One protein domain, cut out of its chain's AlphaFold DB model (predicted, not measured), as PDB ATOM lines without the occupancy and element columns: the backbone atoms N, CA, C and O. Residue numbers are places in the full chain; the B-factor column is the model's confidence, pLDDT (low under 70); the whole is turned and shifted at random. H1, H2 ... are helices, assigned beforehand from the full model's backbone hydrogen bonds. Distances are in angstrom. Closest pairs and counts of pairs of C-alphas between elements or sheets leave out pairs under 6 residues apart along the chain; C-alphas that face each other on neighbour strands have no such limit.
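What this domain is: This is residues 20 to 75 of the 81 residues of the protein "Dimerisation domain-containing protein" of Lupinus angustifolius (UniProt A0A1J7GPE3). Two helices, H1 and H2, follow each other end to end as a long angled arm, and the chain then folds into a small head of H3, H4 and the loop between them. Residues 20 to 45 stick out from the rest and make the length. The 56 printed residues, with four named helices, H1 to H4, and no named strand, are all helix in class and extended, with a radius of gyration of the C-alphas of 17.8 A and spans of 50 by 21 by 18 A.

Where its parts are: H1, residues 20 to 37, begins at C-alpha 20 (94.280, -22.800, 23.813) and is 25.4 A long. H2, residues 39 to 51, measures 19.5 A. H3 is residues 54 to 61, and H4, residues 69 to 73, ends at C-alpha 73 (63.448, -55.830, 18.671).

How they stand to each other: H1 and H2 meet only through their link. H2 and H3 are close but not clearly touching, the closest C-alphas, of Ala 49 and Phe 55, being 7.1 A apart; they run the same way at a steep tilt of 51 degrees. H3 and H4 are also close but not clearly touching, with C-alphas 57 and 72 closest at 6.7 A. H4 is apart from H1 and H2. Every O i to N i+4 pair is within hydrogen-bond range in H1, H3 and H4, and 8 of 9 in H2.

The domain as a whole: The C-alphas farthest apart, of Glu 20 and Lys 60, are 50.4 A apart. The printed part has no cut and no long link; residue 20 alone has pLDDT under 70.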
ATOM      1  N   GLU A  20      95.520 -22.152  23.357       64.88
ATOM      2  CA  GLU A  20      94.280 -22.800  23.813       64.88
ATOM      3  C   GLU A  20      93.042 -22.340  23.027       64.88
ATOM      4  O   GLU A  20      92.218 -23.152  22.628       64.88
ATOM      5  N   SER A  21      92.923 -21.042  22.725       76.12
ATOM      6  CA  SER A  21      91.784 -20.531  21.947       76.12
ATOM      7  C   SER A  21      91.782 -21.005  20.491       76.12
ATOM      8  O   SER A  21      90.707 -21.232  19.953       76.12
ATOM      9  N   GLN A  22      92.956 -21.170  19.866       83.56
ATOM     10  CA  GLN A  22      93.048 -21.717  18.505       83.56
ATOM     11  C   GLN A  22      92.800 -23.227  18.486       83.56
ATOM     12  O   GLN A  22      92.115 -23.711  17.596       83.56
ATOM     13  N   GLU A  23      93.312 -23.966  19.473       86.06
ATOM     14  CA  GLU A  23      93.065 -25.407  19.599       86.06
ATOM     15  C   GLU A  23      91.570 -25.713  19.773       86.06
ATOM     16  O   GLU A  23      91.056 -26.635  19.142       86.06
ATOM     17  N   LEU A  24      90.853 -24.905  20.564       89.69
ATOM     18  CA  LEU A  24      89.398 -25.010  20.706       89.69
ATOM     19  C   LEU A  24      88.660 -24.699  19.394       89.69
ATOM     20  O   LEU A  24      87.706 -25.395  19.050       89.69
ATOM     21  N   GLU A  25      89.103 -23.678  18.652       92.12
ATOM     22  CA  GLU A  25      88.548 -23.334  17.334       92.12
ATOM     23  C   GLU A  25      88.749 -24.475  16.322       92.12
ATOM     24  O   GLU A  25      87.824 -24.833  15.587       92.12
ATOM     25  N   ASP A  26      89.933 -25.089  16.312       92.75
ATOM     26  CA  ASP A  26      90.261 -26.219  15.443       92.75
ATOM     27  C   ASP A  26      89.454 -27.476  15.814       92.75
ATOM     28  O   ASP A  26      88.967 -28.186  14.928       92.75
ATOM     29  N   GLU A  27      89.259 -27.750  17.107       93.56
ATOM     30  CA  GLU A  27      88.430 -28.862  17.586       93.56
ATOM     31  C   GLU A  27      86.944 -28.664  17.237       93.56
ATOM     32  O   GLU A  27      86.271 -29.607  16.796       93.56
ATOM     33  N   GLU A  28      86.427 -27.438  17.361       94.19
ATOM     34  CA  GLU A  28      85.066 -27.089  16.950       94.19
ATOM     35  C   GLU A  28      84.896 -27.222  15.430       94.19
ATOM     36  O   GLU A  28      83.941 -27.852  14.963       94.19
ATOM     37  N   ALA A  29      85.850 -26.716  14.644       96.06
ATOM     38  CA  ALA A  29      85.849 -26.855  13.192       96.06
ATOM     39  C   ALA A  29      85.907 -28.332  12.762       96.06
ATOM     40  O   ALA A  29      85.162 -28.764  11.874       96.06
ATOM     41  N   PHE A  30      86.747 -29.141  13.412       95.69
ATOM     42  CA  PHE A  30      86.818 -30.578  13.165       95.69
ATOM     43  C   PHE A  30      85.498 -31.282  13.506       95.69
ATOM     44  O   PHE A  30      84.987 -32.079  12.712       95.69
ATOM     45  N   SER A  31      84.893 -30.952  14.646       96.12
ATOM     46  CA  SER A  31      83.599 -31.499  15.062       96.12
ATOM     47  C   SER A  31      82.488 -31.124  14.078       96.12
ATOM     48  O   SER A  31      81.702 -31.980  13.662       96.12
ATOM     49  N   TYR A  32      82.463 -29.869  13.627       96.19
ATOM     50  CA  TYR A  32      81.493 -29.379  12.654       96.19
ATOM     51  C   TYR A  32      81.639 -30.064  11.291       96.19
ATOM     52  O   TYR A  32      80.657 -30.550  10.724       96.19
ATOM     53  N   THR A  33      82.863 -30.174  10.766       96.31
ATOM     54  CA  THR A  33      83.104 -30.885   9.498       96.31
ATOM     55  C   THR A  33      82.784 -32.372   9.603       96.31
ATOM     56  O   THR A  33      82.208 -32.934   8.671       96.31
ATOM     57  N   THR A  34      83.060 -32.999  10.748       95.94
ATOM     58  CA  THR A  34      82.659 -34.379  11.043       95.94
ATOM     59  C   THR A  34      81.136 -34.527  11.003       95.94
ATOM     60  O   THR A  34      80.621 -35.419  10.329       95.94
ATOM     61  N   GLN A  35      80.393 -33.620  11.646       95.31
ATOM     62  CA  GLN A  35      78.930 -33.614  11.596       95.31
ATOM     63  C   GLN A  35      78.401 -33.426  10.166       95.31
ATOM     64  O   GLN A  35      77.461 -34.116   9.770       95.31
ATOM     65  N   LEU A  36      79.003 -32.535   9.371       93.88
ATOM     66  CA  LEU A  36      78.644 -32.361   7.961       93.88
ATOM     67  C   LEU A  36      78.946 -33.619   7.135       93.88
ATOM     68  O   LEU A  36      78.100 -34.045   6.346       93.88
ATOM     69  N   GLY A  37      80.103 -34.249   7.350       93.69
ATOM     70  CA  GLY A  37      80.506 -35.487   6.681       93.69
ATOM     71  C   GLY A  37      79.573 -36.662   6.983       93.69
ATOM     72  O   GLY A  37      79.266 -37.452   6.093       93.69
ATOM     73  N   PHE A  38      79.045 -36.732   8.208       94.62
ATOM     74  CA  PHE A  38      78.079 -37.749   8.635       94.62
ATOM     75  C   PHE A  38      76.619 -37.276   8.612       94.62
ATOM     76  O   PHE A  38      75.739 -37.975   9.114       94.62
ATOM     77  N   SER A  39      76.322 -36.134   7.988       93.00
ATOM     78  CA  SER A  39      74.972 -35.545   7.970       93.00
ATOM     79  C   SER A  39      73.899 -36.489   7.405       93.00
ATOM     80  O   SER A  39      72.747 -36.471   7.846       93.00
ATOM     81  N   ILE A  40      74.279 -37.380   6.485       95.62
ATOM     82  CA  ILE A  40      73.386 -38.385   5.896       95.62
ATOM     83  C   ILE A  40      72.956 -39.478   6.890       95.62
ATOM     84  O   ILE A  40      71.878 -40.054   6.737       95.62
ATOM     85  N   VAL A  41      73.753 -39.745   7.931       96.25
ATOM     86  CA  VAL A  41      73.511 -40.836   8.889       96.25
ATOM     87  C   VAL A  41      72.190 -40.635   9.619       96.25
ATOM     88  O   VAL A  41      71.435 -41.593   9.765       96.25
ATOM     89  N   LEU A  42      71.866 -39.400  10.017       93.06
ATOM     90  CA  LEU A  42      70.600 -39.096  10.687       93.06
ATOM     91  C   LEU A  42      69.399 -39.419   9.789       93.06
ATOM     92  O   LEU A  42      68.479 -40.112  10.220       93.06
ATOM     93  N   SER A  43      69.430 -38.945   8.541       95.44
ATOM     94  CA  SER A  43      68.327 -39.125   7.587       95.44
ATOM     95  C   SER A  43      68.095 -40.601   7.270       95.44
ATOM     96  O   SER A  43      66.968 -41.083   7.357       95.44
ATOM     97  N   MET A  44      69.168 -41.340   6.980       97.62
ATOM     98  CA  MET A  44      69.089 -42.772   6.681       97.62
ATOM     99  C   MET A  44      68.650 -43.587   7.901       97.62
ATOM    100  O   MET A  44      67.797 -44.460   7.776       97.62
ATOM    101  N   SER A  45      69.173 -43.280   9.094       97.19
ATOM    102  CA  SER A  45      68.786 -43.984  10.326       97.19
ATOM    103  C   SER A  45      67.312 -43.767  10.660       97.19
ATOM    104  O   SER A  45      66.617 -44.711  11.040       97.19
ATOM    105  N   LEU A  46      66.817 -42.537  10.490       97.50
ATOM    106  CA  LEU A  46      65.408 -42.216  10.685       97.50
ATOM    107  C   LEU A  46      64.530 -42.949   9.666       97.50
ATOM    108  O   LEU A  46      63.528 -43.548  10.054       97.50
ATOM    109  N   GLN A  47      64.923 -42.948   8.389       97.44
ATOM    110  CA  GLN A  47      64.210 -43.674   7.342       97.44
ATOM    111  C   GLN A  47      64.123 -45.172   7.660       97.44
ATOM    112  O   GLN A  47      63.028 -45.729   7.657       97.44
ATOM    113  N   SER A  48      65.233 -45.814   8.029       96.31
ATOM    114  CA  SER A  48      65.221 -47.226   8.423       96.31
ATOM    115  C   SER A  48      64.360 -47.488   9.663       96.31
ATOM    116  O   SER A  48      63.662 -48.496   9.714       96.31
ATOM    117  N   ALA A  49      64.354 -46.593  10.656       96.31
ATOM    118  CA  ALA A  49      63.489 -46.730  11.831       96.31
ATOM    119  C   ALA A  49      61.990 -46.641  11.478       96.31
ATOM    120  O   ALA A  49      61.178 -47.346  12.083       96.31
ATOM    121  N   ILE A  50      61.629 -45.810  10.492       96.06
ATOM    122  CA  ILE A  50      60.273 -45.737   9.932       96.06
ATOM    123  C   ILE A  50      59.935 -47.036   9.198       96.06
ATOM    124  O   ILE A  50      58.916 -47.649   9.495       96.06
ATOM    125  N   GLU A  51      60.798 -47.486   8.287       95.06
ATOM    126  CA  GLU A  51      60.577 -48.694   7.478       95.06
ATOM    127  C   GLU A  51      60.485 -49.970   8.331       95.06
ATOM    128  O   GLU A  51      59.706 -50.869   8.023       95.06
ATOM    129  N   LEU A  52      61.229 -50.035   9.439       94.38
ATOM    130  CA  LEU A  52      61.138 -51.120  10.419       94.38
ATOM    131  C   LEU A  52      59.871 -51.055  11.291       94.38
ATOM    132  O   LEU A  52      59.581 -52.015  12.003       94.38
ATOM    133  N   GLY A  53      59.126 -49.947  11.283       95.12
ATOM    134  CA  GLY A  53      57.942 -49.768  12.127       95.12
ATOM    135  C   GLY A  53      58.269 -49.506  13.603       95.12
ATOM    136  O   GLY A  53      57.449 -49.781  14.481       95.12
ATOM    137  N   VAL A  54      59.456 -48.967  13.916       96.31
ATOM    138  CA  VAL A  54      59.850 -48.654  15.306       96.31
ATOM    139  C   VAL A  54      58.898 -47.629  15.925       96.31
ATOM    140  O   VAL A  54      58.489 -47.778  17.076       96.31
ATOM    141  N   PHE A  55      58.490 -46.614  15.158       95.88
ATOM    142  CA  PHE A  55      57.536 -45.606  15.626       95.88
ATOM    143  C   PHE A  55      56.137 -46.182  15.864       95.88
ATOM    144  O   PHE A  55      55.484 -45.780  16.823       95.88
ATOM    145  N   ASP A  56      55.712 -47.179  15.084       96.19
ATOM    146  CA  ASP A  56      54.439 -47.874  15.310       96.19
ATOM    147  C   ASP A  56      54.471 -48.676  16.616       96.19
ATOM    148  O   ASP A  56      53.491 -48.708  17.361       96.19
ATOM    149  N   ILE A  57      55.605 -49.320  16.916       96.81
ATOM    150  CA  ILE A  57      55.821 -50.031  18.184       96.81
ATOM    151  C   ILE A  57      55.741 -49.053  19.362       96.81
ATOM    152  O   ILE A  57      55.046 -49.325  20.343       96.81
ATOM    153  N   LEU A  58      56.409 -47.898  19.258       96.69
ATOM    154  CA  LEU A  58      56.365 -46.855  20.287       96.69
ATOM    155  C   LEU A  58      54.951 -46.283  20.457       96.69
ATOM    156  O   LEU A  58      54.478 -46.143  21.582       96.69
ATOM    157  N   GLN A  59      54.244 -46.015  19.358       96.31
ATOM    158  CA  GLN A  59      52.866 -45.524  19.389       96.31
ATOM    159  C   GLN A  59      51.932 -46.510  20.103       96.31
ATOM    160  O   GLN A  59      51.121 -46.098  20.931       96.31
ATOM    161  N   LYS A  60      52.061 -47.812  19.818       96.56
ATOM    162  CA  LYS A  60      51.260 -48.873  20.450       96.56
ATOM    163  C   LYS A  60      51.530 -49.019  21.946       96.56
ATOM    164  O   LYS A  60      50.624 -49.408  22.678       96.56
ATOM    165  N   ALA A  61      52.742 -48.710  22.404       96.44
ATOM    166  CA  ALA A  61      53.082 -48.736  23.827       96.44
ATOM    167  C   ALA A  61      52.415 -47.599  24.621       96.44
ATOM    168  O   ALA A  61      52.196 -47.738  25.824       96.44
ATOM    169  N   GLY A  62      52.045 -46.512  23.941       95.00
ATOM    170  CA  GLY A  62      51.310 -45.386  24.505       95.00
ATOM    171  C   GLY A  62      52.201 -44.236  25.001       95.00
ATOM    172  O   GLY A  62      53.422 -44.373  25.116       95.00
ATOM    173  N   PRO A  63      51.608 -43.063  25.288       95.94
ATOM    174  CA  PRO A  63      52.354 -41.875  25.701       95.94
ATOM    175  C   PRO A  63      53.155 -42.097  26.988       95.94
ATOM    176  O   PRO A  63      52.629 -42.596  27.980       95.94
ATOM    177  N   GLY A  64      54.427 -41.694  26.984       94.25
ATOM    178  CA  GLY A  64      55.314 -41.811  28.147       94.25
ATOM    179  C   GLY A  64      55.825 -43.228  28.434       94.25
ATOM    180  O   GLY A  64      56.619 -43.401  29.359       94.25
ATOM    181  N   ALA A  65      55.422 -44.234  27.650       95.56
ATOM    182  CA  ALA A  65      55.969 -45.576  27.764       95.56
ATOM    183  C   ALA A  65      57.450 -45.593  27.359       95.56
ATOM    184  O   ALA A  65      57.837 -45.070  26.313       95.56
ATOM    185  N   GLN A  66      58.281 -46.225  28.184       95.44
ATOM    186  CA  GLN A  66      59.696 -46.435  27.897       95.44
ATOM    187  C   GLN A  66      59.912 -47.904  27.551       95.44
ATOM    188  O   GLN A  66      59.617 -48.792  28.350       95.44
ATOM    189  N   LEU A  67      60.425 -48.158  26.350       96.75
ATOM    190  CA  LEU A  67      60.780 -49.494  25.891       96.75
ATOM    191  C   LEU A  67      62.298 -49.620  25.812       96.75
ATOM    192  O   LEU A  67      62.986 -48.739  25.304       96.75
ATOM    193  N   SER A  68      62.820 -50.754  26.265       97.25
ATOM    194  CA  SER A  68      64.200 -51.141  25.979       97.25
ATOM    195  C   SER A  68      64.366 -51.543  24.510       97.25
ATOM    196  O   SER A  68      63.423 -52.006  23.862       97.25
ATOM    197  N   ALA A  69      65.601 -51.481  24.003       95.50
ATOM    198  CA  ALA A  69      65.931 -51.958  22.658       95.50
ATOM    199  C   ALA A  69      65.503 -53.422  22.430       95.50
ATOM    200  O   ALA A  69      65.003 -53.763  21.361       95.50
ATOM    201  N   LYS A  70      65.615 -54.280  23.459       94.88
ATOM    202  CA  LYS A  70      65.178 -55.685  23.395       94.88
ATOM    203  C   LYS A  70      63.666 -55.814  23.190       94.88
ATOM    204  O   LYS A  70      63.238 -56.653  22.405       94.88
ATOM    205  N   GLN A  71      62.868 -54.991  23.873       95.88
ATOM    206  CA  GLN A  71      61.405 -54.996  23.737       95.88
ATOM    207  C   GLN A  71      60.950 -54.498  22.362       95.88
ATOM    208  O   GLN A  71      59.977 -55.024  21.820       95.88
ATOM    209  N   ILE A  72      61.654 -53.520  21.785       95.75
ATOM    210  CA  ILE A  72      61.410 -53.074  20.408       95.75
ATOM    211  C   ILE A  72      61.764 -54.207  19.441       95.75
ATOM    212  O   ILE A  72      60.919 -54.638  18.663       95.75
ATOM    213  N   ALA A  73      62.971 -54.767  19.553       92.94
ATOM    214  CA  ALA A  73      63.448 -55.830  18.671       92.94
ATOM    215  C   ALA A  73      62.556 -57.082  18.695       92.94
ATOM    216  O   ALA A  73      62.317 -57.670  17.646       92.94
ATOM    217  N   SER A  74      62.004 -57.465  19.855       93.00
ATOM    218  CA  SER A  74      61.086 -58.613  19.959       93.00
ATOM    219  C   SER A  74      59.761 -58.439  19.209       93.00
ATOM    220  O   SER A  74      59.055 -59.421  18.998       93.00
ATOM    221  N   GLN A  75      59.406 -57.205  18.840       93.50
ATOM    222  CA  GLN A  75      58.181 -56.881  18.107       93.50
ATOM    223  C   GLN A  75      58.426 -56.663  16.610       93.50
ATOM    224  O   GLN A  75      57.468 -56.605  15.840       93.50
TER     225      GLN A  75